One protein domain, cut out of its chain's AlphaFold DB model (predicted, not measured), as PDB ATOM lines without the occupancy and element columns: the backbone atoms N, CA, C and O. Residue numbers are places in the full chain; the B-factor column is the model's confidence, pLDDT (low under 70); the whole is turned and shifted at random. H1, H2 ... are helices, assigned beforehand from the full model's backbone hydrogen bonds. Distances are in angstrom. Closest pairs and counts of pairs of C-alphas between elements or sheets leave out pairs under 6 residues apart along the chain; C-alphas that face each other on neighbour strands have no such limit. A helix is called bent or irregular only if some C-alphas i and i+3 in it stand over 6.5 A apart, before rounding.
ATOM      1  N   LEU A 120     -23.170  37.473  10.523       71.50
ATOM      2  CA  LEU A 120     -22.385  37.779   9.323       71.50
ATOM      3  C   LEU A 120     -22.778  37.015   8.045       71.50
ATOM      4  O   LEU A 120     -22.447  37.475   6.955       71.50
ATOM      5  N   MET A 121     -23.542  35.919   8.129       75.38
ATOM      6  CA  MET A 121     -24.072  35.245   6.928       75.38
ATOM      7  C   MET A 121     -24.999  36.177   6.129       75.38
ATOM      8  O   MET A 121     -24.918  36.242   4.907       75.38
ATOM      9  N   ASN A 122     -25.818  36.981   6.810       76.94
ATOM     10  CA  ASN A 122     -26.685  37.960   6.148       76.94
ATOM     11  C   ASN A 122     -25.885  39.031   5.385       76.94
ATOM     12  O   ASN A 122     -26.367  39.576   4.401       76.94
ATOM     13  N   TYR A 123     -24.641  39.296   5.791       83.25
ATOM     14  CA  TYR A 123     -23.713  40.211   5.116       83.25
ATOM     15  C   TYR A 123     -23.126  39.606   3.861       83.25
ATOM     16  O   TYR A 123     -23.052  40.287   2.839       83.25
ATOM     17  N   TRP A 124     -22.822  38.313   3.898       84.69
ATOM     18  CA  TRP A 124     -22.529  37.569   2.686       84.69
ATOM     19  C   TRP A 124     -23.717  37.576   1.709       84.69
ATOM     20  O   TRP A 124     -23.558  37.935   0.542       84.69
ATOM     21  N   TYR A 125     -24.921  37.251   2.183       82.00
ATOM     22  CA  TYR A 125     -26.120  37.222   1.344       82.00
ATOM     23  C   TYR A 125     -26.494  38.586   0.779       82.00
ATOM     24  O   TYR A 125     -26.869  38.666  -0.388       82.00
ATOM     25  N   PHE A 126     -26.360  39.662   1.555       84.94
ATOM     26  CA  PHE A 126     -26.552  41.024   1.060       84.94
ATOM     27  C   PHE A 126     -25.575  41.343  -0.077       84.94
ATOM     28  O   PHE A 126     -25.984  41.826  -1.136       84.94
ATOM     29  N   LEU A 127     -24.287  41.025   0.107       83.75
ATOM     30  CA  LEU A 127     -23.270  41.244  -0.920       83.75
ATOM     31  C   LEU A 127     -23.604  40.464  -2.202       83.75
ATOM     32  O   LEU A 127     -23.616  41.044  -3.285       83.75
ATOM     33  N   GLN A 128     -23.967  39.183  -2.087       79.19
ATOM     34  CA  GLN A 128     -24.384  38.364  -3.233       79.19
ATOM     35  C   GLN A 128     -25.710  38.817  -3.866       79.19
ATOM     36  O   GLN A 128     -25.899  38.672  -5.073       79.19
ATOM     37  N   SER A 129     -26.619  39.394  -3.078       76.19
ATOM     38  CA  SER A 129     -27.902  39.927  -3.553       76.19
ATOM     39  C   SER A 129     -27.750  41.263  -4.274       76.19
ATOM     40  O   SER A 129     -28.617  41.611  -5.070       76.19
ATOM     41  N   THR A 130     -26.667  42.007  -4.029       76.25
ATOM     42  CA  THR A 130     -26.487  43.384  -4.519       76.25
ATOM     43  C   THR A 130     -26.725  43.534  -6.030       76.25
ATOM     44  O   THR A 130     -27.528  44.395  -6.392       76.25
ATOM     45  N   PRO A 131     -26.165  42.687  -6.921       69.00
ATOM     46  CA  PRO A 131     -26.471  42.762  -8.353       69.00
ATOM     47  C   PRO A 131     -27.968  42.591  -8.669       69.00
ATOM     48  O   PRO A 131     -28.531  43.356  -9.447       69.00
ATOM     49  N   TYR A 132     -28.640  41.644  -8.008       71.56
ATOM     50  CA  TYR A 132     -30.069  41.365  -8.203       71.56
ATOM     51  C   TYR A 132     -30.970  42.495  -7.685       71.56
ATOM     52  O   TYR A 132     -32.018  42.769  -8.270       71.56
ATOM     53  N   ILE A 133     -30.582  43.151  -6.584       68.06
ATOM     54  CA  ILE A 133     -31.298  44.315  -6.039       68.06
ATOM     55  C   ILE A 133     -31.320  45.432  -7.079       68.06
ATOM     56  O   ILE A 133     -32.363  46.034  -7.334       68.06
ATOM     57  N   LEU A 134     -30.162  45.706  -7.673       65.56
ATOM     58  CA  LEU A 134     -30.006  46.767  -8.657       65.56
ATOM     59  C   LEU A 134     -30.791  46.451  -9.931       65.56
ATOM     60  O   LEU A 134     -31.573  47.289 -10.379       65.56
ATOM     61  N   GLU A 135     -30.704  45.216 -10.427       65.06
ATOM     62  CA  GLU A 135     -31.477  44.761 -11.585       65.06
ATOM     63  C   GLU A 135     -32.997  44.913 -11.371       65.06
ATOM     64  O   GLU A 135     -33.710  45.455 -12.227       65.06
ATOM     65  N   LYS A 136     -33.508  44.495 -10.201       69.94
ATOM     66  CA  LYS A 136     -34.929  44.639  -9.836       69.94
ATOM     67  C   LYS A 136     -35.367  46.099  -9.734       69.94
ATOM     68  O   LYS A 136     -36.491  46.415 -10.116       69.94
ATOM     69  N   ASN A 137     -34.482  46.983  -9.284       69.31
ATOM     70  CA  ASN A 137     -34.752  48.413  -9.130       69.31
ATOM     71  C   ASN A 137     -34.588  49.215 -10.433       69.31
ATOM     72  O   ASN A 137     -34.532  50.440 -10.401       69.31
ATOM     73  N   GLY A 138     -34.513  48.543 -11.584       62.75
ATOM     74  CA  GLY A 138     -34.408  49.203 -12.884       62.75
ATOM     75  C   GLY A 138     -32.984  49.611 -13.259       62.75
ATOM     76  O   GLY A 138     -32.766  50.036 -14.390       62.75
ATOM     77  N   PHE A 139     -31.996  49.381 -12.388       61.22
ATOM     78  CA  PHE A 139     -30.572  49.455 -12.723       61.22
ATOM     79  C   PHE A 139     -30.149  48.149 -13.410       61.22
ATOM     80  O   PHE A 139     -29.289  47.412 -12.940       61.22
ATOM     81  N   ARG A 140     -30.830  47.828 -14.516       52.59
ATOM     82  CA  ARG A 140     -30.559  46.644 -15.351       52.59
ATOM     83  C   ARG A 140     -29.332  46.832 -16.236       52.59
ATOM     84  O   ARG A 140     -28.776  45.861 -16.737       52.59
ATOM     85  N   ASP A 141     -28.948  48.087 -16.436       49.38
ATOM     86  CA  ASP A 141     -27.816  48.488 -17.252       49.38
ATOM     87  C   ASP A 141     -26.646  48.873 -16.343       49.38
ATOM     88  O   ASP A 141     -26.648  49.922 -15.692       49.38
ATOM     89  N   PHE A 142     -25.643  47.996 -16.297       44.00
ATOM     90  CA  PHE A 142     -24.451  48.139 -15.465       44.00
ATOM     91  C   PHE A 142     -23.533  49.278 -15.962       44.00
ATOM     92  O   PHE A 142     -22.561  49.626 -15.291       44.00
ATOM     93  N   THR A 143     -23.854  49.885 -17.117       41.19
ATOM     94  CA  THR A 143     -23.097  50.970 -17.767       41.19
ATOM     95  C   THR A 143     -23.581  52.375 -17.446       41.19
ATOM     96  O   THR A 143     -23.003  53.363 -17.916       41.19
ATOM     97  N   LEU A 144     -24.662  52.510 -16.684       46.50
ATOM     98  CA  LEU A 144     -25.040  53.811 -16.170       46.50
ATOM     99  C   LEU A 144     -24.075  54.180 -15.042       46.50
ATOM    100  O   LEU A 144     -23.827  53.372 -14.145       46.50
ATOM    101  N   THR A 145     -23.587  55.425 -15.025       55.38
ATOM    102  CA  THR A 145     -22.935  56.002 -13.837       55.38
ATOM    103  C   THR A 145     -23.786  55.732 -12.591       55.38
ATOM    104  O   THR A 145     -23.240  55.396 -11.546       55.38
ATOM    105  N   SER A 146     -25.117  55.709 -12.748       64.00
ATOM    106  CA  SER A 146     -26.054  55.331 -11.694       64.00
ATOM    107  C   SER A 146     -25.928  53.879 -11.216       64.00
ATOM    108  O   SER A 146     -26.062  53.668 -10.023       64.00
ATOM    109  N   TYR A 147     -25.606  52.872 -12.042       67.56
ATOM    110  CA  TYR A 147     -25.381  51.509 -11.531       67.56
ATOM    111  C   TYR A 147     -24.133  51.450 -10.656       67.56
ATOM    112  O   TYR A 147     -24.193  50.942  -9.539       67.56
ATOM    113  N   LYS A 148     -23.001  51.981 -11.143       72.88
ATOM    114  CA  LYS A 148     -21.762  52.038 -10.353       72.88
ATOM    115  C   LYS A 148     -21.997  52.807  -9.056       72.88
ATOM    116  O   LYS A 148     -21.627  52.321  -7.995       72.88
ATOM    117  N   GLU A 149     -22.617  53.980  -9.128       80.06
ATOM    118  CA  GLU A 149     -22.940  54.794  -7.956       80.06
ATOM    119  C   GLU A 149     -23.849  54.049  -6.976       80.06
ATOM    120  O   GLU A 149     -23.557  54.017  -5.785       80.06
ATOM    121  N   GLU A 150     -24.914  53.403  -7.450       80.25
ATOM    122  CA  GLU A 150     -25.821  52.644  -6.589       80.25
ATOM    123  C   GLU A 150     -25.165  51.387  -6.010       80.25
ATOM    124  O   GLU A 150     -25.348  51.093  -4.831       80.25
ATOM    125  N   TYR A 151     -24.338  50.675  -6.778       81.50
ATOM    126  CA  TYR A 151     -23.556  49.548  -6.270       81.50
ATOM    127  C   TYR A 151     -22.586  50.006  -5.182       81.50
ATOM    128  O   TYR A 151     -22.540  49.409  -4.108       81.50
ATOM    129  N   LEU A 152     -21.859  51.104  -5.413       84.25
ATOM    130  CA  LEU A 152     -20.965  51.692  -4.417       84.25
ATOM    131  C   LEU A 152     -21.729  52.150  -3.167       84.25
ATOM    132  O   LEU A 152     -21.259  51.878  -2.069       84.25
ATOM    133  N   LYS A 153     -22.937  52.722  -3.296       89.06
ATOM    134  CA  LYS A 153     -23.810  53.024  -2.143       89.06
ATOM    135  C   LYS A 153     -24.189  51.766  -1.359       89.06
ATOM    136  O   LYS A 153     -24.228  51.797  -0.130       89.06
ATOM    137  N   LYS A 154     -24.463  50.643  -2.036       86.31
ATOM    138  CA  LYS A 154     -24.726  49.356  -1.363       86.31
ATOM    139  C   LYS A 154     -23.478  48.821  -0.660       86.31
ATOM    140  O   LYS A 154     -23.600  48.329   0.460       86.31
ATOM    141  N   LEU A 155     -22.293  48.973  -1.251       88.38
ATOM    142  CA  LEU A 155     -21.030  48.640  -0.585       88.38
ATOM    143  C   LEU A 155     -20.743  49.553   0.617       88.38
ATOM    144  O   LEU A 155     -20.301  49.061   1.651       88.38
ATOM    145  N   ASP A 156     -21.034  50.853   0.527       91.94
ATOM    146  CA  ASP A 156     -20.894  51.796   1.645       91.94
ATOM    147  C   ASP A 156     -21.809  51.397   2.810       91.94
ATOM    148  O   ASP A 156     -21.358  51.309   3.955       91.94
ATOM    149  N   TYR A 157     -23.064  51.053   2.507       90.06
ATOM    150  CA  TYR A 157     -24.016  50.538   3.488       90.06
ATOM    151  C   TYR A 157     -23.540  49.225   4.134       90.06
ATOM    152  O   TYR A 157     -23.579  49.084   5.359       90.06
ATOM    153  N   LEU A 158     -23.022  48.278   3.338       89.31
ATOM    154  CA  LEU A 158     -22.403  47.051   3.850       89.31
ATOM    155  C   LEU A 158     -21.213  47.364   4.771       89.31
ATOM    156  O   LEU A 158     -21.117  46.797   5.860       89.31
ATOM    157  N   SER A 159     -20.330  48.280   4.365       91.62
ATOM    158  CA  SER A 159     -19.144  48.689   5.129       91.62
ATOM    159  C   SER A 159     -19.525  49.299   6.481       91.62
ATOM    160  O   SER A 159     -18.959  48.937   7.515       91.62
ATOM    161  N   GLU A 160     -20.524  50.184   6.508       89.94
ATOM    162  CA  GLU A 160     -21.044  50.789   7.738       89.94
ATOM    163  C   GLU A 160     -21.625  49.733   8.687       89.94
ATOM    164  O   GLU A 160     -21.322  49.715   9.888       89.94
ATOM    165  N   LYS A 161     -22.420  48.805   8.147       86.44
ATOM    166  CA  LYS A 161     -23.038  47.739   8.938       86.44
ATOM    167  C   LYS A 161     -22.006  46.740   9.450       86.44
ATOM    168  O   LYS A 161     -22.136  46.289  10.589       86.44
ATOM    169  N   LEU A 162     -20.973  46.415   8.668       85.56
ATOM    170  CA  LEU A 162     -19.853  45.577   9.107       85.56
ATOM    171  C   LEU A 162     -19.083  46.262  10.242       85.56
ATOM    172  O   LEU A 162     -18.846  45.642  11.276       85.56
ATOM    173  N   LYS A 163     -18.740  47.550  10.098       85.75
ATOM    174  CA  LYS A 163     -18.060  48.328  11.152       85.75
ATOM    175  C   LYS A 163     -18.879  48.378  12.437       85.75
ATOM    176  O   LYS A 163     -18.324  48.156  13.512       85.75
ATOM    177  N   SER A 164     -20.187  48.610  12.326       81.38
ATOM    178  CA  SER A 164     -21.109  48.600  13.466       81.38
ATOM    179  C   SER A 164     -21.168  47.227  14.129       81.38
ATOM    180  O   SER A 164     -21.076  47.134  15.353       81.38
ATOM    181  N   TYR A 165     -21.245  46.149  13.339       76.31
ATOM    182  CA  TYR A 165     -21.192  44.788  13.864       76.31
ATOM    183  C   TYR A 165     -19.882  44.539  14.606       76.31
ATOM    184  O   TYR A 165     -19.912  44.100  15.753       76.31
ATOM    185  N   ASN A 166     -18.738  44.878  14.006       77.25
ATOM    186  CA  ASN A 166     -17.450  44.726  14.665       77.25
ATOM    187  C   ASN A 166     -17.413  45.526  15.970       77.25
ATOM    188  O   ASN A 166     -17.136  44.948  17.011       77.25
ATOM    189  N   TYR A 167     -17.772  46.810  15.957       74.94
ATOM    190  CA  TYR A 167     -17.769  47.661  17.149       74.94
ATOM    191  C   TYR A 167     -18.636  47.104  18.291       74.94
ATOM    192  O   TYR A 167     -18.161  46.999  19.424       74.94
ATOM    193  N   ASN A 168     -19.873  46.707  17.986       66.50
ATOM    194  CA  ASN A 168     -20.851  46.268  18.982       66.50
ATOM    195  C   ASN A 168     -20.606  44.838  19.480       66.50
ATOM    196  O   ASN A 168     -20.897  44.536  20.636       66.50
ATOM    197  N   ASN A 169     -20.081  43.963  18.618       66.06
ATOM    198  CA  ASN A 169     -20.095  42.519  18.846       66.06
ATOM    199  C   ASN A 169     -18.696  41.882  18.908       66.06
ATOM    200  O   ASN A 169     -18.499  40.949  19.679       66.06
ATOM    201  N   LEU A 170     -17.718  42.361  18.132       65.94
ATOM    202  CA  LEU A 170     -16.415  41.692  17.975       65.94
ATOM    203  C   LEU A 170     -15.223  42.474  18.538       65.94
ATOM    204  O   LEU A 170     -14.240  41.860  18.923       65.94
ATOM    205  N   ASN A 171     -15.287  43.802  18.637       65.44
ATOM    206  CA  ASN A 171     -14.144  44.683  18.911       65.44
ATOM    207  C   ASN A 171     -13.465  44.374  20.259       65.44
ATOM    208  O   ASN A 171     -12.244  44.464  20.404       65.44
ATOM    209  N   LYS A 172     -14.255  43.932  21.245       55.19
ATOM    210  CA  LYS A 172     -13.757  43.470  22.550       55.19
ATOM    211  C   LYS A 172     -12.984  42.140  22.459       55.19
ATOM    212  O   LYS A 172     -12.106  41.898  23.275       55.19
ATOM    213  N   TYR A 173     -13.258  41.336  21.432       52.62
ATOM    214  CA  TYR A 173     -12.675  40.018  21.165       52.62
ATOM    215  C   TYR A 173     -11.676  40.002  20.001       52.62
ATOM    216  O   TYR A 173     -11.015  38.993  19.789       52.62
ATOM    217  N   THR A 174     -11.537  41.069  19.211       48.16
ATOM    218  CA  THR A 174     -10.636  41.095  18.045       48.16
ATOM    219  C   THR A 174      -9.374  41.921  18.273       48.16
ATOM    220  O   THR A 174      -8.374  41.634  17.617       48.16
ATOM    221  N   THR A 175      -9.368  42.840  19.246       49.41
ATOM    222  CA  THR A 175      -8.201  43.670  19.597       49.41
ATOM    223  C   THR A 175      -7.233  42.920  20.525       49.41
ATOM    224  O   THR A 175      -7.656  42.406  21.564       49.41
ATOM    225  N   ASN A 176      -5.939  42.870  20.182       41.56
ATOM    226  CA  ASN A 176      -4.900  42.297  21.054       41.56
ATOM    227  C   ASN A 176      -4.903  43.019  22.419       41.56
ATOM    228  O   ASN A 176      -5.038  44.240  22.475       41.56
ATOM    229  N   GLY A 177      -4.835  42.257  23.516       40.69
ATOM    230  CA  GLY A 177      -4.965  42.745  24.898       40.69
ATOM    231  C   GLY A 177      -6.367  42.570  25.498       40.69
ATOM    232  O   GLY A 177      -6.508  41.948  26.543       40.69
ATOM    233  N   GLY A 303     -13.865  32.865  14.734       69.31
ATOM    234  CA  GLY A 303     -14.485  32.491  13.477       69.31
ATOM    235  C   GLY A 303     -15.366  33.608  12.920       69.31
ATOM    236  O   GLY A 303     -15.246  33.965  11.753       69.31
ATOM    237  N   GLN A 304     -16.188  34.249  13.755       72.25
ATOM    238  CA  GLN A 304     -16.949  35.438  13.342       72.25
ATOM    239  C   GLN A 304     -16.017  36.598  12.953       72.25
ATOM    240  O   GLN A 304     -16.254  37.282  11.961       72.25
ATOM    241  N   GLY A 305     -14.912  36.791  13.677       74.25
ATOM    242  CA  GLY A 305     -13.875  37.759  13.323       74.25
ATOM    243  C   GLY A 305     -13.254  37.488  11.954       74.25
ATOM    244  O   GLY A 305     -13.132  38.400  11.140       74.25
ATOM    245  N   ALA A 306     -12.906  36.238  11.662       77.12
ATOM    246  CA  ALA A 306     -12.374  35.838  10.367       77.12
ATOM    247  C   ALA A 306     -13.398  36.030   9.235       77.12
ATOM    248  O   ALA A 306     -13.039  36.595   8.203       77.12
ATOM    249  N   VAL A 307     -14.679  35.692   9.445       82.31
ATOM    250  CA  VAL A 307     -15.757  36.012   8.487       82.31
ATOM    251  C   VAL A 307     -15.839  37.519   8.243       82.31
ATOM    252  O   VAL A 307     -15.890  37.950   7.093       82.31
ATOM    253  N   TYR A 308     -15.806  38.335   9.302       83.56
ATOM    254  CA  TYR A 308     -15.817  39.795   9.184       83.56
ATOM    255  C   TYR A 308     -14.653  40.293   8.320       83.56
ATOM    256  O   TYR A 308     -14.861  41.127   7.437       83.56
ATOM    257  N   PHE A 309     -13.440  39.778   8.541       87.31
ATOM    258  CA  PHE A 309     -12.273  40.169   7.753       87.31
ATOM    259  C   PHE A 309     -12.400  39.750   6.291       87.31
ATOM    260  O   PHE A 309     -12.125  40.576   5.423       87.31
ATOM    261  N   VAL A 310     -12.868  38.530   6.006       91.19
ATOM    262  CA  VAL A 310     -13.120  38.084   4.628       91.19
ATOM    263  C   VAL A 310     -14.133  39.001   3.948       91.19
ATOM    264  O   VAL A 310     -13.839  39.545   2.887       91.19
ATOM    265  N   LEU A 311     -15.285  39.255   4.575       90.75
ATOM    266  CA  LEU A 311     -16.328  40.117   4.010       90.75
ATOM    267  C   LEU A 311     -15.858  41.560   3.811       90.75
ATOM    268  O   LEU A 311     -16.151  42.161   2.781       90.75
ATOM    269  N   SER A 312     -15.078  42.099   4.749       92.38
ATOM    270  CA  SER A 312     -14.494  43.439   4.623       92.38
ATOM    271  C   SER A 312     -13.513  43.520   3.447       92.38
ATOM    272  O   SER A 312     -13.485  44.516   2.730       92.38
ATOM    273  N   ARG A 313     -12.714  42.469   3.209       95.38
ATOM    274  CA  ARG A 313     -11.802  42.417   2.056       95.38
ATOM    275  C   ARG A 313     -12.524  42.124   0.744       95.38
ATOM    276  O   ARG A 313     -12.085  42.617  -0.289       95.38
ATOM    277  N   MET A 314     -13.628  41.379   0.769       92.94
ATOM    278  CA  MET A 314     -14.490  41.195  -0.401       92.94
ATOM    279  C   MET A 314     -15.151  42.510  -0.810       92.94
ATOM    280  O   MET A 314     -15.112  42.841  -1.986       92.94
ATOM    281  N   GLU A 315     -15.676  43.292   0.139       93.12
ATOM    282  CA  GLU A 315     -16.210  44.637  -0.129       93.12
ATOM    283  C   GLU A 315     -15.151  45.544  -0.765       93.12
ATOM    284  O   GLU A 315     -15.386  46.109  -1.834       93.12
ATOM    285  N   ALA A 316     -13.956  45.618  -0.169       92.50
ATOM    286  CA  ALA A 316     -12.854  46.406  -0.714       92.50
ATOM    287  C   ALA A 316     -12.438  45.943  -2.122       92.50
ATOM    288  O   ALA A 316     -12.157  46.767  -2.992       92.50
ATOM    289  N   PHE A 317     -12.416  44.631  -2.367       89.50
ATOM    290  CA  PHE A 317     -12.122  44.068  -3.682       89.50
ATOM    291  C   PHE A 317     -13.209  44.403  -4.712       89.50
ATOM    292  O   PHE A 317     -12.877  44.866  -5.797       89.50
ATOM    293  N   GLU A 318     -14.489  44.235  -4.372       82.69
ATOM    294  CA  GLU A 318     -15.628  44.589  -5.235       82.69
ATOM    295  C   GLU A 318     -15.609  46.074  -5.609       82.69
ATOM    296  O   GLU A 318     -15.825  46.430  -6.765       82.69
ATOM    297  N   ARG A 319     -15.267  46.950  -4.659       86.44
ATOM    298  CA  ARG A 319     -15.059  48.378  -4.925       86.44
ATOM    299  C   ARG A 319     -13.906  48.611  -5.896       86.44
ATOM    300  O   ARG A 319     -14.061  49.354  -6.863       86.44
ATOM    301  N   ALA A 320     -12.766  47.974  -5.647       82.31
ATOM    302  CA  ALA A 320     -11.560  48.164  -6.440       82.31
ATOM    303  C   ALA A 320     -11.706  47.634  -7.882       82.31
ATOM    304  O   ALA A 320     -11.052  48.148  -8.788       82.31
ATOM    305  N   LEU A 321     -12.601  46.668  -8.136       76.19
ATOM    306  CA  LEU A 321     -12.922  46.221  -9.499       76.19
ATOM    307  C   LEU A 321     -13.424  47.370 -10.390       76.19
ATOM    308  O   LEU A 321     -13.100  47.397 -11.574       76.19
ATOM    309  N   PHE A 322     -14.132  48.360  -9.834       73.25
ATOM    310  CA  PHE A 322     -14.578  49.543 -10.586       73.25
ATOM    311  C   PHE A 322     -13.452  50.523 -10.948       73.25
ATOM    312  O   PHE A 322     -13.716  51.520 -11.631       73.25
ATOM    313  N   GLU A 323     -12.228  50.283 -10.470       71.38
ATOM    314  CA  GLU A 323     -11.030  51.034 -10.853       71.38
ATOM    315  C   GLU A 323     -10.281  50.407 -12.039       71.38
ATOM    316  O   GLU A 323      -9.388  51.051 -12.591       71.38
ATOM    317  N   ILE A 324     -10.637  49.183 -12.456       68.56
ATOM    318  CA  ILE A 324     -10.158  48.584 -13.709       68.56
ATOM    319  C   ILE A 324     -11.088  49.026 -14.836       68.56
ATOM    320  O   ILE A 324     -12.026  48.325 -15.210       68.56
ATOM    321  N   ASN A 325     -10.855  50.225 -15.352       65.56
ATOM    322  CA  ASN A 325     -11.710  50.834 -16.368       65.56
ATOM    323  C   ASN A 325     -10.930  51.521 -17.497       65.56
ATOM    324  O   ASN A 325     -11.523  52.269 -18.270       65.56
ATOM    325  N   ASN A 326      -9.617  51.296 -17.595       64.81
ATOM    326  CA  ASN A 326      -8.789  51.918 -18.622       64.81
ATOM    327  C   ASN A 326      -8.568  50.952 -19.794       64.81
ATOM    328  O   ASN A 326      -7.747  50.043 -19.705       64.81
ATOM    329  N   SER A 327      -9.280  51.152 -20.902       66.12
ATOM    330  CA  SER A 327      -9.145  50.332 -22.116       66.12
ATOM    331  C   SER A 327      -7.757  50.400 -22.754       66.12
ATOM    332  O   SER A 327      -7.353  49.463 -23.437       66.12
ATOM    333  N   ASP A 328      -7.012  51.476 -22.503       72.44
ATOM    334  CA  ASP A 328      -5.724  51.748 -23.145       72.44
ATOM    335  C   ASP A 328      -4.554  51.081 -22.406       72.44
ATOM    336  O   ASP A 328      -3.393  51.197 -22.806       72.44
ATOM    337  N   GLN A 329      -4.832  50.382 -21.300       72.69
ATOM    338  CA  GLN A 329      -3.830  49.681 -20.504       72.69
ATOM    339  C   GLN A 329      -4.093  48.171 -20.465       72.69
ATOM    340  O   GLN A 329      -5.219  47.754 -20.182       72.69
ATOM    341  N   PRO A 330      -3.056  47.325 -20.631       78.75
ATOM    342  CA  PRO A 330      -3.188  45.887 -20.423       78.75
ATOM    343  C   PRO A 330      -3.749  45.566 -19.036       78.75
ATOM    344  O   PRO A 330      -3.384  46.207 -18.044       78.75
ATOM    345  N   LEU A 331      -4.601  44.542 -18.952       73.50
ATOM    346  CA  LEU A 331      -5.259  44.169 -17.700       73.50
ATOM    347  C   LEU A 331      -4.250  43.860 -16.589       73.50
ATOM    348  O   LEU A 331      -4.430  44.321 -15.467       73.50
ATOM    349  N   ALA A 332      -3.165  43.141 -16.890       79.44
ATOM    350  CA  ALA A 332      -2.129  42.835 -15.906       79.44
ATOM    351  C   ALA A 332      -1.518  44.098 -15.271       79.44
ATOM    352  O   ALA A 332      -1.312  44.140 -14.058       79.44
ATOM    353  N   LYS A 333      -1.319  45.165 -16.055       83.56
ATOM    354  CA  LYS A 333      -0.822  46.457 -15.555       83.56
ATOM    355  C   LYS A 333      -1.854  47.158 -14.670       83.56
ATOM    356  O   LYS A 333      -1.505  47.713 -13.629       83.56
ATOM    357  N   GLN A 334      -3.132  47.095 -15.037       83.25
ATOM    358  CA  GLN A 334      -4.207  47.630 -14.199       83.25
ATOM    359  C   GLN A 334      -4.327  46.849 -12.885       83.25
ATOM    360  O   GLN A 334      -4.400  47.460 -11.823       83.25
ATOM    361  N   ILE A 335      -4.241  45.514 -12.921       83.19
ATOM    362  CA  ILE A 335      -4.214  44.670 -11.718       83.19
ATOM    363  C   ILE A 335      -3.034  45.055 -10.825       83.19
ATOM    364  O   ILE A 335      -3.220  45.241  -9.622       83.19
ATOM    365  N   GLN A 336      -1.839  45.222 -11.394       88.75
ATOM    366  CA  GLN A 336      -0.639  45.610 -10.654       88.75
ATOM    367  C   GLN A 336      -0.835  46.905  -9.862       88.75
ATOM    368  O   GLN A 336      -0.509  46.955  -8.677       88.75
ATOM    369  N   ILE A 337      -1.360  47.939 -10.524       86.31
ATOM    370  CA  ILE A 337      -1.484  49.287  -9.965       86.31
ATOM    371  C   ILE A 337      -2.692  49.388  -9.026       86.31
ATOM    372  O   ILE A 337      -2.618  50.076  -8.010       86.31
ATOM    373  N   LYS A 338      -3.806  48.724  -9.361       84.31
ATOM    374  CA  LYS A 338      -5.116  48.952  -8.729       84.31
ATOM    375  C   LYS A 338      -5.585  47.844  -7.797       84.31
ATOM    376  O   LYS A 338      -6.256  48.138  -6.815       84.31
ATOM    377  N   LEU A 339      -5.242  46.584  -8.067       86.12
ATOM    378  CA  LEU A 339      -5.818  45.442  -7.345       86.12
ATOM    379  C   LEU A 339      -4.825  44.597  -6.559       86.12
ATOM    380  O   LEU A 339      -5.245  43.887  -5.650       86.12
ATOM    381  N   ARG A 340      -3.532  44.618  -6.891       90.19
ATOM    382  CA  ARG A 340      -2.559  43.634  -6.391       90.19
ATOM    383  C   ARG A 340      -2.563  43.498  -4.869       90.19
ATOM    384  O   ARG A 340      -2.579  42.379  -4.362       90.19
ATOM    385  N   ASN A 341      -2.566  44.617  -4.147       91.56
ATOM    386  CA  ASN A 341      -2.585  44.601  -2.683       91.56
ATOM    387  C   ASN A 341      -3.925  44.084  -2.149       91.56
ATOM    388  O   ASN A 341      -3.933  43.177  -1.323       91.56
ATOM    389  N   THR A 342      -5.043  44.570  -2.689       92.62
ATOM    390  CA  THR A 342      -6.395  44.140  -2.309       92.62
ATOM    391  C   THR A 342      -6.610  42.641  -2.538       92.62
ATOM    392  O   THR A 342      -7.154  41.954  -1.677       92.62
ATOM    393  N   ILE A 343      -6.119  42.102  -3.662       92.50
ATOM    394  CA  ILE A 343      -6.133  40.662  -3.950       92.50
ATOM    395  C   ILE A 343      -5.317  39.907  -2.900       92.50
ATOM    396  O   ILE A 343      -5.817  38.941  -2.333       92.50
ATOM    397  N   LYS A 344      -4.082  40.337  -2.612       93.62
ATOM    398  CA  LYS A 344      -3.228  39.673  -1.613       93.62
ATOM    399  C   LYS A 344      -3.877  39.641  -0.231       93.62
ATOM    400  O   LYS A 344      -3.854  38.605   0.428       93.62
ATOM    401  N   GLU A 345      -4.481  40.745   0.194       93.12
ATOM    402  CA  GLU A 345      -5.192  40.829   1.470       93.12
ATOM    403  C   GLU A 345      -6.434  39.928   1.505       93.12
ATOM    404  O   GLU A 345      -6.669  39.232   2.496       93.12
ATOM    405  N   LEU A 346      -7.222  39.900   0.424       94.62
ATOM    406  CA  LEU A 346      -8.383  39.019   0.319       94.62
ATOM    407  C   LEU A 346      -7.966  37.542   0.351       94.62
ATOM    408  O   LEU A 346      -8.524  36.765   1.120       94.62
ATOM    409  N   VAL A 347      -6.950  37.152  -0.419       92.81
ATOM    410  CA  VAL A 347      -6.438  35.773  -0.408       92.81
ATOM    411  C   VAL A 347      -5.911  35.398   0.976       92.81
ATOM    412  O   VAL A 347      -6.250  34.329   1.477       92.81
ATOM    413  N   GLY A 348      -5.155  36.286   1.629       89.38
ATOM    414  CA  GLY A 348      -4.647  36.054   2.981       89.38
ATOM    415  C   GLY A 348      -5.760  35.870   4.017       89.38
ATOM    416  O   GLY A 348      -5.677  34.974   4.851       89.38
ATOM    417  N   THR A 349      -6.835  36.659   3.938       89.69
ATOM    418  CA  THR A 349      -7.980  36.518   4.858       89.69
ATOM    419  C   THR A 349      -8.816  35.268   4.582       89.69
ATOM    420  O   THR A 349      -9.237  34.616   5.534       89.69
ATOM    421  N   ILE A 350      -9.006  34.875   3.314       90.44
ATOM    422  CA  ILE A 350      -9.653  33.596   2.970       90.44
ATOM    423  C   ILE A 350      -8.798  32.420   3.457       90.44
ATOM    424  O   ILE A 350      -9.337  31.481   4.037       90.44
ATOM    425  N   ARG A 351      -7.472  32.474   3.273       87.56
ATOM    426  CA  ARG A 351      -6.539  31.483   3.828       87.56
ATOM    427  C   ARG A 351      -6.743  31.360   5.331       87.56
ATOM    428  O   ARG A 351      -6.993  30.258   5.798       87.56
ATOM    429  N   ASP A 352      -6.674  32.470   6.063       78.75
ATOM    430  CA  ASP A 352      -6.806  32.474   7.523       78.75
ATOM    431  C   ASP A 352      -8.166  31.935   7.980       78.75
ATOM    432  O   ASP A 352      -8.230  31.191   8.953       78.75
ATOM    433  N   PHE A 353      -9.245  32.230   7.251       81.75
ATOM    434  CA  PHE A 353     -10.566  31.641   7.488       81.75
ATOM    435  C   PHE A 353     -10.588  30.113   7.262       81.75
ATOM    436  O   PHE A 353     -11.293  29.378   7.945       81.75
ATOM    437  N   LEU A 354      -9.811  29.584   6.319       78.38
ATOM    438  CA  LEU A 354      -9.721  28.135   6.110       78.38
ATOM    439  C   LEU A 354      -8.784  27.446   7.113       78.38
ATOM    440  O   LEU A 354      -8.765  26.213   7.167       78.38
ATOM    441  N   LEU A 355      -8.013  28.202   7.901       72.19
ATOM    442  CA  LEU A 355      -7.117  27.634   8.896       72.19
ATOM    443  C   LEU A 355      -7.878  27.184  10.151       72.19
ATOM    444  O   LEU A 355      -8.810  27.841  10.630       72.19
ATOM    445  N   PRO A 356      -7.449  26.065  10.747       59.75
ATOM    446  CA  PRO A 356      -8.138  25.503  11.896       59.75
ATOM    447  C   PRO A 356      -7.948  26.327  13.182       59.75
ATOM    448  O   PRO A 356      -8.709  26.146  14.125       59.75
ATOM    449  N   ASP A 357      -6.988  27.257  13.249       59.22
ATOM    450  CA  ASP A 357      -6.824  28.170  14.392       59.22
ATOM    451  C   ASP A 357      -7.904  29.254  14.441       59.22
ATOM    452  O   ASP A 357      -8.105  29.880  15.480       59.22
ATOM    453  N   LYS A 358      -8.602  29.464  13.324       57.53
ATOM    454  CA  LYS A 358      -9.754  30.353  13.216       57.53
ATOM    455  C   LYS A 358     -11.071  29.579  13.125       57.53
ATOM    456  O   LYS A 358     -12.083  30.079  13.607       57.53
ATOM    457  N   HIS A 359     -11.064  28.360  12.563       59.56
ATOM    458  CA  HIS A 359     -12.283  27.594  12.262       59.56
ATOM    459  C   HIS A 359     -12.155  26.082  12.496       59.56
ATOM    460  O   HIS A 359     -11.885  25.296  11.590       59.56
ATOM    461  N   ILE A 360     -12.459  25.649  13.720       52.97
ATOM    462  CA  ILE A 360     -12.520  24.225  14.099       52.97
ATOM    463  C   ILE A 360     -13.766  23.529  13.534       52.97
ATOM    464  O   ILE A 360     -13.750  22.322  13.316       52.97
ATOM    465  N   SER A 361     -14.829  24.277  13.231       54.31
ATOM    466  CA  SER A 361     -16.036  23.744  12.582       54.31
ATOM    467  C   SER A 361     -15.754  23.146  11.196       54.31
ATOM    468  O   SER A 361     -16.435  22.220  10.772       54.31
ATOM    469  N   LEU A 362     -14.684  23.572  10.516       59.47
ATOM    470  CA  LEU A 362     -14.266  23.021   9.221       59.47
ATOM    471  C   LEU A 362     -13.423  21.738   9.337       59.47
ATOM    472  O   LEU A 362     -12.688  21.376   8.421       59.47
ATOM    473  N   ARG A 363     -13.548  21.012  10.448       60.16
ATOM    474  CA  ARG A 363     -12.964  19.686  10.654       60.16
ATOM    475  C   ARG A 363     -14.048  18.627  10.541       60.16
ATOM    476  O   ARG A 363     -14.929  18.547  11.398       60.16
ATOM    477  N   LYS A 364     -13.978  17.765   9.516       54.66
ATOM    478  CA  LYS A 364     -14.978  16.694   9.301       54.66
ATOM    479  C   LYS A 364     -15.175  15.766  10.493       54.66
ATOM    480  O   LYS A 364     -16.154  15.024  10.544       54.66
ATOM    481  N   ASP A 365     -14.196  15.747  11.375       49.50
ATOM    482  CA  ASP A 365     -13.949  14.711  12.339       49.50
ATOM    483  C   ASP A 365     -14.153  15.136  13.795       49.50
ATOM    484  O   ASP A 365     -14.245  14.276  14.669       49.50
ATOM    485  N   LEU A 366     -14.268  16.436  14.058       51.25
ATOM    486  CA  LEU A 366     -14.560  16.941  15.392       51.25
ATOM    487  C   LEU A 366     -16.075  16.899  15.620       51.25
ATOM    488  O   LEU A 366     -16.851  17.546  14.923       51.25
ATOM    489  N   VAL A 367     -16.486  16.059  16.574       41.62
ATOM    490  CA  VAL A 367     -17.892  15.705  16.862       41.62
ATOM    491  C   VAL A 367     -18.380  16.312  18.187       41.62
ATOM    492  O   VAL A 367     -19.559  16.226  18.529       41.62
ATOM    493  N   PHE A 368     -17.510  16.981  18.945       36.28
ATOM    494  CA  PHE A 368     -17.918  17.589  20.204       36.28
ATOM    495  C   PHE A 368     -18.635  18.919  19.985       36.28
ATOM    496  O   PHE A 368     -18.006  19.940  19.755       36.28
ATOM    497  N   ASN A 369     -19.965  18.857  20.071       37.81
ATOM    498  CA  ASN A 369     -20.885  19.890  20.562       37.81
ATOM    499  C   ASN A 369     -20.742  21.336  20.049       37.81
ATOM    500  O   ASN A 369     -21.273  22.247  20.681       37.81
ATOM    501  N   ILE A 370     -20.140  21.550  18.879       43.56
ATOM    502  CA  ILE A 370     -20.451  22.731  18.073       43.56
ATOM    503  C   ILE A 370     -21.935  22.610  17.723       43.56
ATOM    504  O   ILE A 370     -22.365  21.564  17.228       43.56
ATOM    505  N   ASP A 371     -22.723  23.639  18.037       44.97
ATOM    506  CA  ASP A 371     -24.126  23.701  17.635       44.97
ATOM    507  C   ASP A 371     -24.205  23.338  16.131       44.97
ATOM    508  O   ASP A 371     -23.519  23.969  15.321       44.97
ATOM    509  N   PRO A 372     -24.938  22.272  15.747       48.69
ATOM    510  CA  PRO A 372     -24.962  21.779  14.372       48.69
ATOM    511  C   PRO A 372     -25.290  22.866  13.344       48.69
ATOM    512  O   PRO A 372     -24.798  22.810  12.217       48.69
ATOM    513  N   GLU A 373     -26.070  23.872  13.746       50.38
ATOM    514  CA  GLU A 373     -26.401  25.042  12.933       50.38
ATOM    515  C   GLU A 373     -25.160  25.925  12.681       50.38
ATOM    516  O   GLU A 373     -24.952  26.372  11.554       50.38
ATOM    517  N   GLN A 374     -24.266  26.094  13.671       54.19
ATOM    518  CA  GLN A 374     -23.024  26.890  13.536       54.19
ATOM    519  C   GLN A 374     -22.089  26.248  12.527       54.19
ATOM    520  O   GLN A 374     -21.428  26.920  11.731       54.19
ATOM    521  N   ASN A 375     -22.023  24.922  12.579       60.97
ATOM    522  CA  ASN A 375     -21.172  24.155  11.697       60.97
ATOM    523  C   ASN A 375     -21.668  24.235  10.244       60.97
ATOM    524  O   ASN A 375     -20.886  24.469   9.325       60.97
ATOM    525  N   LEU A 376     -22.983  24.129  10.048       66.12
ATOM    526  CA  LEU A 376     -23.633  24.263   8.745       66.12
ATOM    527  C   LEU A 376     -23.406  25.628   8.092       66.12
ATOM    528  O   LEU A 376     -23.117  25.699   6.893       66.12
ATOM    529  N   ASP A 377     -23.501  26.696   8.877       69.44
ATOM    530  CA  ASP A 377     -23.324  28.055   8.382       69.44
ATOM    531  C   ASP A 377     -21.876  28.335   7.988       69.44
ATOM    532  O   ASP A 377     -21.610  28.848   6.901       69.44
ATOM    533  N   MET A 378     -20.924  27.905   8.816       73.75
ATOM    534  CA  MET A 378     -19.499  28.057   8.520       73.75
ATOM    535  C   MET A 378     -19.057  27.199   7.329       73.75
ATOM    536  O   MET A 378     -18.262  27.664   6.516       73.75
ATOM    537  N   GLN A 379     -19.592  25.983   7.174       76.94
ATOM    538  CA  GLN A 379     -19.367  25.161   5.977       76.94
ATOM    539  C   GLN A 379     -19.938  25.823   4.718       76.94
ATOM    540  O   GLN A 379     -19.309  25.792   3.660       76.94
ATOM    541  N   SER A 380     -21.113  26.448   4.827       78.50
ATOM    542  CA  SER A 380     -21.735  27.163   3.709       78.50
ATOM    543  C   SER A 380     -20.917  28.389   3.312       78.50
ATOM    544  O   SER A 380     -20.568  28.510   2.142       78.50
ATOM    545  N   LEU A 381     -20.489  29.207   4.280       81.94
ATOM    546  CA  LEU A 381     -19.584  30.336   4.046       81.94
ATOM    547  C   LEU A 381     -18.245  29.893   3.455       81.94
ATOM    548  O   LEU A 381     -17.789  30.480   2.482       81.94
ATOM    549  N   ALA A 382     -17.630  28.829   3.978       84.69
ATOM    550  CA  ALA A 382     -16.380  28.297   3.436       84.69
ATOM    551  C   ALA A 382     -16.520  27.889   1.972       84.69
ATOM    552  O   ALA A 382     -15.672  28.215   1.139       84.69
ATOM    553  N   SER A 383     -17.611  27.195   1.653       85.81
ATOM    554  CA  SER A 383     -17.898  26.814   0.283       85.81
ATOM    555  C   SER A 383     -18.139  28.034  -0.606       85.81
ATOM    556  O   SER A 383     -17.583  28.097  -1.698       85.81
ATOM    557  N   ASP A 384     -18.935  28.996  -0.153       85.75
ATOM    558  CA  ASP A 384     -19.282  30.189  -0.921       85.75
ATOM    559  C   ASP A 384     -18.069  31.117  -1.128       85.75
ATOM    560  O   ASP A 384     -17.887  31.667  -2.214       85.75
ATOM    561  N   PHE A 385     -17.173  31.230  -0.143       90.38
ATOM    562  CA  PHE A 385     -15.927  31.994  -0.257       90.38
ATOM    563  C   PHE A 385     -14.934  31.352  -1.226       90.38
ATOM    564  O   PHE A 385     -14.303  32.064  -2.010       90.38
ATOM    565  N   ILE A 386     -14.816  30.019  -1.227       88.00
ATOM    566  CA  ILE A 386     -14.022  29.301  -2.236       88.00
ATOM    567  C   ILE A 386     -14.640  29.493  -3.626       88.00
ATOM    568  O   ILE A 386     -13.918  29.791  -4.575       88.00
ATOM    569  N   ASP A 387     -15.965  29.379  -3.754       84.25
ATOM    570  CA  ASP A 387     -16.660  29.588  -5.028       84.25
ATOM    571  C   ASP A 387     -16.461  31.033  -5.536       84.25
ATOM    572  O   ASP A 387     -16.206  31.240  -6.724       84.25
ATOM    573  N   TYR A 388     -16.499  32.031  -4.649       82.88
ATOM    574  CA  TYR A 388     -16.191  33.427  -4.966       82.88
ATOM    575  C   TYR A 388     -14.743  33.611  -5.430       82.88
ATOM    576  O   TYR A 388     -14.504  34.212  -6.481       82.88
ATOM    577  N   TYR A 389     -13.778  33.065  -4.681       87.56
ATOM    578  CA  TYR A 389     -12.362  33.099  -5.040       87.56
ATOM    579  C   TYR A 389     -12.139  32.501  -6.433       87.56
ATOM    580  O   TYR A 389     -11.561  33.155  -7.300       87.56
ATOM    581  N   ASN A 390     -12.668  31.300  -6.674       82.00
ATOM    582  CA  ASN A 390     -12.533  30.593  -7.942       82.00
ATOM    583  C   ASN A 390     -13.130  31.374  -9.119       82.00
ATOM    584  O   ASN A 390     -12.558  31.369 -10.206       82.00
ATOM    585  N   LYS A 391     -14.283  32.026  -8.917       75.50
ATOM    586  CA  LYS A 391     -15.004  32.740  -9.982       75.50
ATOM    587  C   LYS A 391     -14.426  34.122 -10.282       75.50
ATOM    588  O   LYS A 391     -14.415  34.510 -11.444       75.50
ATOM    589  N   LYS A 392     -13.992  34.873  -9.263       78.12
ATOM    590  CA  LYS A 392     -13.628  36.296  -9.413       78.12
ATOM    591  C   LYS A 392     -12.152  36.608  -9.175       78.12
ATOM    592  O   LYS A 392     -11.629  37.522  -9.801       78.12
ATOM    593  N   VAL A 393     -11.473  35.887  -8.283       83.44
ATOM    594  CA  VAL A 393     -10.117  36.251  -7.825       83.44
ATOM    595  C   VAL A 393      -9.041  35.426  -8.529       83.44
ATOM    596  O   VAL A 393      -8.083  35.992  -9.055       83.44
ATOM    597  N   ALA A 394      -9.198  34.101  -8.579       82.62
ATOM    598  CA  ALA A 394      -8.231  33.199  -9.202       82.62
ATOM    599  C   ALA A 394      -7.936  33.555 -10.677       82.62
ATOM    600  O   ALA A 394      -6.756  33.610 -11.027       82.62
ATOM    601  N   PRO A 395      -8.934  33.894 -11.526       77.69
ATOM    602  CA  PRO A 395      -8.678  34.312 -12.908       77.69
ATOM    603  C   PRO A 395      -7.799  35.565 -13.021       77.69
ATOM    604  O   PRO A 395      -6.924  35.632 -13.880       77.69
ATOM    605  N   LEU A 396      -7.981  36.543 -12.125       80.00
ATOM    606  CA  LEU A 396      -7.178  37.771 -12.112       80.00
ATOM    607  C   LEU A 396      -5.733  37.495 -11.687       80.00
ATOM    608  O   LEU A 396      -4.808  38.048 -12.276       80.00
ATOM    609  N   ILE A 397      -5.537  36.618 -10.698       85.88
ATOM    610  CA  ILE A 397      -4.201  36.168 -10.281       85.88
ATOM    611  C   ILE A 397      -3.498  35.460 -11.439       85.88
ATOM    612  O   ILE A 397      -2.357  35.793 -11.743       85.88
ATOM    613  N   TRP A 398      -4.179  34.520 -12.097       82.50
ATOM    614  CA  TRP A 398      -3.639  33.788 -13.242       82.50
ATOM    615  C   TRP A 398      -3.244  34.736 -14.376       82.50
ATOM    616  O   TRP A 398      -2.104  34.705 -14.832       82.50
ATOM    617  N   LYS A 399      -4.144  35.649 -14.766       79.31
ATOM    618  CA  LYS A 399      -3.893  36.618 -15.839       79.31
ATOM    619  C   LYS A 399      -2.712  37.530 -15.516       79.31
ATOM    620  O   LYS A 399      -1.829  37.686 -16.348       79.31
ATOM    621  N   TYR A 400      -2.665  38.080 -14.301       84.56
ATOM    622  CA  TYR A 400      -1.532  38.889 -13.854       84.56
ATOM    623  C   TYR A 400      -0.221  38.097 -13.905       84.56
ATOM    624  O   TYR A 400       0.732  38.551 -14.522       84.56
ATOM    625  N   ASN A 401      -0.188  36.899 -13.314       88.81
ATOM    626  CA  ASN A 401       1.020  36.079 -13.200       88.81
ATOM    627  C   ASN A 401       1.556  35.546 -14.536       88.81
ATOM    628  O   ASN A 401       2.742  35.217 -14.605       88.81
ATOM    629  N   ASN A 402       0.695  35.413 -15.547       83.06
ATOM    630  CA  ASN A 402       1.069  34.950 -16.883       83.06
ATOM    631  C   ASN A 402       1.561  36.078 -17.795       83.06
ATOM    632  O   ASN A 402       2.294  35.818 -18.742       83.06
ATOM    633  N   GLU A 403       1.176  37.322 -17.517       82.75
ATOM    634  CA  GLU A 403       1.505  38.486 -18.351       82.75
ATOM    635  C   GLU A 403       2.539  39.417 -17.710       82.75
ATOM    636  O   GLU A 403       2.797  40.507 -18.220       82.75
ATOM    637  N   THR A 404       3.109  39.021 -16.571       79.94
ATOM    638  CA  THR A 404       4.071  39.836 -15.832       79.94
ATOM    639  C   THR A 404       5.352  39.073 -15.524       79.94
ATOM    640  O   THR A 404       5.330  37.895 -15.163       79.94
ATOM    641  N   GLU A 405       6.471  39.786 -15.613       78.38
ATOM    642  CA  GLU A 405       7.768  39.360 -15.077       78.38
ATOM    643  C   GLU A 405       7.981  39.853 -13.631       78.38
ATOM    644  O   GLU A 405       8.956  39.479 -12.980       78.38
ATOM    645  N   ASP A 406       7.060  40.670 -13.100       76.38
ATOM    646  CA  ASP A 406       7.112  41.173 -11.728       76.38
ATOM    647  C   ASP A 406       6.806  40.084 -10.684       76.38
ATOM    648  O   ASP A 406       6.400  38.957 -10.976       76.38
ATOM    649  N   VAL A 407       6.953  40.448  -9.404       84.75
ATOM    650  CA  VAL A 407       6.634  39.579  -8.264       84.75
ATOM    651  C   VAL A 407       5.172  39.117  -8.320       84.75
ATOM    652  O   VAL A 407       4.252  39.865  -7.944       84.75
ATOM    653  N   LYS A 408       5.011  37.847  -8.709       88.81
ATOM    654  CA  LYS A 408       3.748  37.113  -8.828       88.81
ATOM    655  C   LYS A 408       2.908  37.177  -7.549       88.81
ATOM    656  O   LYS A 408       3.411  37.346  -6.433       88.81
ATOM    657  N   ILE A 409       1.595  37.078  -7.720       89.44
ATOM    658  CA  ILE A 409       0.647  36.897  -6.621       89.44
ATOM    659  C   ILE A 409       0.504  35.396  -6.388       89.44
ATOM    660  O   ILE A 409       0.080  34.667  -7.278       89.44
ATOM    661  N   GLU A 410       0.849  34.933  -5.193       89.56
ATOM    662  CA  GLU A 410       0.700  33.529  -4.827       89.56
ATOM    663  C   GLU A 410      -0.796  33.152  -4.739       89.56
ATOM    664  O   GLU A 410      -1.542  33.814  -4.005       89.56
ATOM    665  N   PRO A 411      -1.275  32.142  -5.490       89.56
ATOM    666  CA  PRO A 411      -2.666  31.705  -5.449       89.56
ATOM    667  C   PRO A 411      -3.000  30.992  -4.130       89.56
ATOM    668  O   PRO A 411      -2.122  30.575  -3.376       89.56
ATOM    669  N   LEU A 412      -4.295  30.869  -3.824       88.38
ATOM    670  CA  LEU A 412      -4.760  30.396  -2.518       88.38
ATOM    671  C   LEU A 412      -4.317  28.956  -2.226       88.38
ATOM    672  O   LEU A 412      -4.000  28.659  -1.082       88.38
ATOM    673  N   ASP A 413      -4.271  28.083  -3.236       84.00
ATOM    674  CA  ASP A 413      -3.869  26.676  -3.108       84.00
ATOM    675  C   ASP A 413      -2.395  26.491  -2.719       84.00
ATOM    676  O   ASP A 413      -2.060  25.481  -2.101       84.00
ATOM    677  N   GLN A 414      -1.540  27.474  -3.017       84.50
ATOM    678  CA  GLN A 414      -0.134  27.488  -2.599       84.50
ATOM    679  C   GLN A 414       0.046  28.013  -1.166       84.50
ATOM    680  O   GLN A 414       0.989  27.632  -0.481       84.50
ATOM    681  N   GLN A 415      -0.917  28.791  -0.663       81.31
ATOM    682  CA  GLN A 415      -0.873  29.364   0.686       81.31
ATOM    683  C   GLN A 415      -1.517  28.487   1.773       81.31
ATOM    684  O   GLN A 415      -1.493  28.839   2.955       81.31
ATOM    685  N   VAL A 416      -2.141  27.368   1.399       76.06
ATOM    686  CA  VAL A 416      -2.908  26.492   2.298       76.06
ATOM    687  C   VAL A 416      -2.370  25.067   2.271       76.06
ATOM    688  O   VAL A 416      -1.987  24.535   1.233       76.06
ATOM    689  N   ASN A 417      -2.392  24.395   3.424       74.25
ATOM    690  CA  ASN A 417      -1.970  23.002   3.501       74.25
ATOM    691  C   ASN A 417      -2.976  22.098   2.758       74.25
ATOM    692  O   ASN A 417      -4.095  21.853   3.219       74.25
ATOM    693  N   THR A 418      -2.560  21.577   1.603       69.38
ATOM    694  CA  THR A 418      -3.418  20.760   0.735       69.38
ATOM    695  C   THR A 418      -3.818  19.424   1.361       69.38
ATOM    696  O   THR A 418      -4.911  18.936   1.071       69.38
ATOM    697  N   PHE A 419      -2.985  18.841   2.230       70.81
ATOM    698  CA  PHE A 419      -3.341  17.638   2.985       70.81
ATOM    699  C   PHE A 419      -4.490  17.936   3.947       70.81
ATOM    700  O   PHE A 419      -5.506  17.248   3.908       70.81
ATOM    701  N   TYR A 420      -4.382  19.016   4.728       73.00
ATOM    702  CA  TYR A 420      -5.435  19.436   5.648       73.00
ATOM    703  C   TYR A 420      -6.764  19.696   4.920       73.00
ATOM    704  O   TYR A 420      -7.813  19.199   5.332       73.00
ATOM    705  N   LEU A 421      -6.730  20.414   3.794       75.06
ATOM    706  CA  LEU A 421      -7.947  20.680   3.029       75.06
ATOM    707  C   LEU A 421      -8.580  19.401   2.472       75.06
ATOM    708  O   LEU A 421      -9.791  19.223   2.585       75.06
ATOM    709  N   LYS A 422      -7.778  18.501   1.892       75.44
ATOM    710  CA  LYS A 422      -8.267  17.230   1.335       75.44
ATOM    711  C   LYS A 422      -8.832  16.317   2.411       75.44
ATOM    712  O   LYS A 422      -9.885  15.715   2.197       75.44
ATOM    713  N   GLU A 423      -8.136  16.216   3.535       70.25
ATOM    714  CA  GLU A 423      -8.496  15.285   4.588       70.25
ATOM    715  C   GLU A 423      -9.668  15.817   5.411       70.25
ATOM    716  O   GLU A 423     -10.609  15.064   5.626       70.25
ATOM    717  N   TYR A 424      -9.696  17.092   5.806       70.00
ATOM    718  CA  TYR A 424     -10.656  17.574   6.811       70.00
ATOM    719  C   TYR A 424     -11.716  18.537   6.281       70.00
ATOM    720  O   TYR A 424     -12.862  18.441   6.719       70.00
ATOM    721  N   VAL A 425     -11.372  19.422   5.339       75.94
ATOM    722  CA  VAL A 425     -12.261  20.521   4.917       75.94
ATOM    723  C   VAL A 425     -13.133  20.129   3.725       75.94
ATOM    724  O   VAL A 425     -14.354  20.122   3.824       75.94
ATOM    725  N   TYR A 426     -12.543  19.748   2.591       81.44
ATOM    726  CA  TYR A 426     -13.277  19.434   1.358       81.44
ATOM    727  C   TYR A 426     -14.368  18.363   1.498       81.44
ATOM    728  O   TYR A 426     -15.391  18.493   0.820       81.44
ATOM    729  N   PRO A 427     -14.230  17.333   2.358       77.62
ATOM    730  CA  PRO A 427     -15.315  16.385   2.604       77.62
ATOM    731  C   PRO A 427     -16.590  17.019   3.182       77.62
ATOM    732  O   PRO A 427     -17.662  16.442   3.018       77.62
ATOM    733  N   LEU A 428     -16.486  18.185   3.830       73.50
ATOM    734  CA  LEU A 428     -17.618  18.960   4.351       73.50
ATOM    735  C   LEU A 428     -18.252  19.883   3.301       73.50
ATOM    736  O   LEU A 428     -19.414  20.255   3.420       73.50
ATOM    737  N   LEU A 429     -17.507  20.247   2.255       81.06
ATOM    738  CA  LEU A 429     -17.919  21.267   1.281       81.06
ATOM    739  C   LEU A 429     -18.554  20.679   0.012       81.06
ATOM    740  O   LEU A 429     -18.600  21.338  -1.024       81.06
ATOM    741  N   ASN A 430     -19.008  19.423   0.058       72.75
ATOM    742  CA  ASN A 430     -19.619  18.709  -1.071       72.75
ATOM    743  C   ASN A 430     -18.824  18.794  -2.390       72.75
ATOM    744  O   ASN A 430     -19.395  18.923  -3.472       72.75
ATOM    745  N   GLY A 431     -17.492  18.761  -2.313       70.38
ATOM    746  CA  GLY A 431     -16.636  18.818  -3.499       70.38
ATOM    747  C   GLY A 431     -16.328  20.220  -4.033       70.38
ATOM    748  O   GLY A 431     -15.556  20.302  -4.987       70.38
ATOM    749  N   THR A 432     -16.815  21.304  -3.411       83.44
ATOM    750  CA  THR A 432     -16.246  22.640  -3.646       83.44
ATOM    751  C   THR A 432     -14.780  22.634  -3.205       83.44
ATOM    752  O   THR A 432     -14.449  22.279  -2.071       83.44
ATOM    753  N   ARG A 433     -13.885  22.980  -4.132       89.06
ATOM    754  CA  ARG A 433     -12.429  22.952  -3.959       89.06
ATOM    755  C   ARG A 433     -11.822  24.204  -4.552       89.06
ATOM    756  O   ARG A 433     -12.393  24.788  -5.466       89.06
ATOM    757  N   ILE A 434     -10.657  24.585  -4.047       87.06
ATOM    758  CA  ILE A 434      -9.880  25.666  -4.648       87.06
ATOM    759  C   ILE A 434      -9.454  25.203  -6.041       87.06
ATOM    760  O   ILE A 434      -8.909  24.106  -6.195       87.06
ATOM    761  N   THR A 435      -9.746  26.015  -7.049       81.62
ATOM    762  CA  THR A 435      -9.361  25.725  -8.425       81.62
ATOM    763  C   THR A 435      -7.889  26.059  -8.611       81.62
ATOM    764  O   THR A 435      -7.488  27.209  -8.452       81.62
ATOM    765  N   VAL A 436      -7.102  25.058  -8.998       80.69
ATOM    766  CA  VAL A 436      -5.714  25.250  -9.424       80.69
ATOM    767  C   VAL A 436      -5.734  25.609 -10.905       80.69
ATOM    768  O   VAL A 436      -6.152  24.800 -11.737       80.69
ATOM    769  N   LEU A 437      -5.340  26.838 -11.232       74.44
ATOM    770  CA  LEU A 437      -5.253  27.300 -12.615       74.44
ATOM    771  C   LEU A 437      -3.833  27.045 -13.129       74.44
ATOM    772  O   LEU A 437      -2.868  27.555 -12.569       74.44
ATOM    773  N   ASP A 438      -3.730  26.240 -14.184       69.00
ATOM    774  CA  ASP A 438      -2.464  25.878 -14.826       69.00
ATOM    775  C   ASP A 438      -1.865  27.116 -15.531       69.00
ATOM    776  O   ASP A 438      -2.539  27.686 -16.396       69.00
ATOM    777  N   PRO A 439      -0.657  27.579 -15.156       64.44
ATOM    778  CA  PRO A 439      -0.035  28.748 -15.774       64.44
ATOM    779  C   PRO A 439       0.321  28.506 -17.247       64.44
ATOM    780  O   PRO A 439       0.284  29.453 -18.029       64.44
ATOM    781  N   ASP A 440       0.571  27.254 -17.639       62.03
ATOM    782  CA  ASP A 440       1.057  26.891 -18.975       62.03
ATOM    783  C   ASP A 440      -0.078  26.562 -19.956       62.03
ATOM    784  O   ASP A 440       0.160  26.293 -21.136       62.03
ATOM    785  N   LYS A 441      -1.332  26.578 -19.491       63.06
ATOM    786  CA  LYS A 441      -2.505  26.357 -20.339       63.06
ATOM    787  C   LYS A 441      -3.329  27.611 -20.455       63.06
ATOM    788  O   LYS A 441      -3.701  28.214 -19.451       63.06
ATOM    789  N   GLU A 442      -3.712  27.916 -21.689       57.81
ATOM    790  CA  GLU A 442      -4.767  28.876 -21.978       57.81
ATOM    791  C   GLU A 442      -6.020  28.468 -21.203       57.81
ATOM    792  O   GLU A 442      -6.666  27.445 -21.460       57.81
ATOM    793  N   ASN A 443      -6.322  29.233 -20.163       54.62
ATOM    794  CA  ASN A 443      -7.392  28.872 -19.274       54.62
ATOM    795  C   ASN A 443      -8.686  29.441 -19.841       54.62
ATOM    796  O   ASN A 443      -9.044  30.581 -19.564       54.62
ATOM    797  N   GLN A 444      -9.398  28.637 -20.635       42.94
ATOM    798  CA  GLN A 444     -10.683  29.036 -21.212       42.94
ATOM    799  C   GLN A 444     -11.696  29.449 -20.142       42.94
ATOM    800  O   GLN A 444     -12.570  30.242 -20.439       42.94
ATOM    801  N   ILE A 445     -11.601  28.965 -18.898       39.41
ATOM    802  CA  ILE A 445     -12.462  29.446 -17.808       39.41
ATOM    803  C   ILE A 445     -12.013  30.836 -17.369       39.41
ATOM    804  O   ILE A 445     -12.863  31.687 -17.174       39.41
ATOM    805  N   SER A 446     -10.710  31.102 -17.273       42.22
ATOM    806  CA  SER A 446     -10.213  32.453 -17.008       42.22
ATOM    807  C   SER A 446     -10.602  33.409 -18.121       42.22
ATOM    808  O   SER A 446     -11.153  34.454 -17.834       42.22
ATOM    809  N   GLU A 447     -10.349  33.061 -19.379       40.97
ATOM    810  CA  GLU A 447     -10.611  33.936 -20.512       40.97
ATOM    811  C   GLU A 447     -12.096  34.038 -20.821       40.97
ATOM    812  O   GLU A 447     -12.550  35.130 -21.081       40.97
ATOM    813  N   ARG A 448     -12.896  32.977 -20.703       38.72
ATOM    814  CA  ARG A 448     -14.350  33.039 -20.901       38.72
ATOM    815  C   ARG A 448     -15.084  33.567 -19.679       38.72
ATOM    816  O   ARG A 448     -16.111  34.179 -19.883       38.72
ATOM    817  N   ALA A 449     -14.623  33.390 -18.437       44.44
ATOM    818  CA  ALA A 449     -15.221  34.042 -17.260       44.44
ATOM    819  C   ALA A 449     -14.777  35.500 -17.154       44.44
ATOM    820  O   ALA A 449     -15.608  36.340 -16.841       44.44
ATOM    821  N   TRP A 450     -13.524  35.814 -17.498       47.22
ATOM    822  CA  TRP A 450     -13.074  37.185 -17.718       47.22
ATOM    823  C   TRP A 450     -13.808  37.797 -18.890       47.22
ATOM    824  O   TRP A 450     -14.347  38.854 -18.701       47.22
ATOM    825  N   GLN A 451     -13.906  37.169 -20.057       43.78
ATOM    826  CA  GLN A 451     -14.684  37.671 -21.192       43.78
ATOM    827  C   GLN A 451     -16.181  37.609 -20.910       43.78
ATOM    828  O   GLN A 451     -16.902  38.372 -21.497       43.78
ATOM    829  N   THR A 452     -16.712  36.778 -20.018       43.38
ATOM    830  CA  THR A 452     -18.135  36.856 -19.638       43.38
ATOM    831  C   THR A 452     -18.340  38.027 -18.693       43.38
ATOM    832  O   THR A 452     -19.232  38.818 -18.938       43.38
ATOM    833  N   TRP A 453     -17.486  38.201 -17.684       49.78
ATOM    834  CA  TRP A 453     -17.486  39.353 -16.779       49.78
ATOM    835  C   TRP A 453     -17.218  40.663 -17.539       49.78
ATOM    836  O   TRP A 453     -18.000  41.598 -17.460       49.78
ATOM    837  N   ARG A 454     -16.167  40.687 -18.360       45.78
ATOM    838  CA  ARG A 454     -15.733  41.756 -19.262       45.78
ATOM    839  C   ARG A 454     -16.737  41.964 -20.372       45.78
ATOM    840  O   ARG A 454     -17.080  43.098 -20.550       45.78
ATOM    841  N   ASN A 455     -17.273  40.973 -21.084       40.91
ATOM    842  CA  ASN A 455     -18.298  41.216 -22.115       40.91
ATOM    843  C   ASN A 455     -19.630  41.627 -21.479       40.91
ATOM    844  O   ASN A 455     -20.288  42.489 -22.040       40.91
ATOM    845  N   GLN A 456     -20.014  41.120 -20.302       43.94
ATOM    846  CA  GLN A 456     -21.121  41.702 -19.520       43.94
ATOM    847  C   GLN A 456     -20.847  43.180 -19.186       43.94
ATOM    848  O   GLN A 456     -21.777  43.976 -19.157       43.94
ATOM    849  N   PHE A 457     -19.578  43.553 -19.012       42.97
ATOM    850  CA  PHE A 457     -19.116  44.909 -18.711       42.97
ATOM    851  C   PHE A 457     -18.798  45.784 -19.959       42.97
ATOM    852  O   PHE A 457     -18.912  47.000 -19.893       42.97
ATOM    853  N   GLU A 458     -18.441  45.204 -21.111       36.66
ATOM    854  CA  GLU A 458     -17.790  45.832 -22.281       36.66
ATOM    855  C   GLU A 458     -18.674  45.758 -23.537       36.66
ATOM    856  O   GLU A 458     -18.752  46.740 -24.275       36.66
TER     857      GLU A 458
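What this domain is: This is residues 120 to 177 and 303 to 458 of the 480 residues of an uncharacterized protein of Mycoplasma conjunctivae (UniProt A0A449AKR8). Five helices or arms, H1, H2, H3, H4b and H5a, make an up-and-down bundle, each running against the one before it, with H3 between H2 and H4b. Toward one end H4a and H7 each pack crosswise on H5b, while H6 lies near H5a between two long links. The printed part has 214 residues with seven named helices, H1 to H7 in order, and no named strand: all helix. It is compact, with a radius of gyration of the C-alphas of 18.0 A and spans of 56 by 42 by 35 A.

Where its parts are: Find C-alpha 121 at (-24.072, 35.245, 6.928); from there H1 runs 22.1 A to residue 136. H2, residues 145 to 174, runs 37.3 A, and H3, residues 303 to 321, 26.8 A. H4, residues 331 to 354, and H5, residues 372 to 403, were each assigned as one helix by hydrogen bonds but are bent: C-alphas 338 and 341 are 7.9 A apart, C-alphas 391 and 394 6.8 A. Look for arms H4a, 331 to 338, H4b, 341 to 354, H5a, 372 to 391, and H5b, 394 to 403. H6 is residues 418 to 428; H7, residues 444 to 458, ends at C-alpha 458 (-17.790, 45.832, -22.281).

How they stand to each other: H3 touches H4b, closest C-alphas Arg 313 and Leu 346, 5.1 A, at a shallow tilt of 26 degrees, opposite ways. H1 and H2 form a hairpin, closest C-alphas Thr 130 and Lys 154, 7.0 A. H5b touches H7, closest C-alphas Pro 395 and Ser 446, 4.8 A. Each O i to N i+4 pair is within hydrogen-bond range in H3, H4a, H4b, H5a, H5b and H7; H1 has 10 of 12, H2 23 of 26, H6 4 of 7.

The domain as a whole: Residues 178 to 302 are cut out; C-alphas 177 and 303 are 18.1 A apart. The links H4 to H5, H5 to H6 and H6 to H7 are long. Confidence is low in 75 residues, among them 438 to 458.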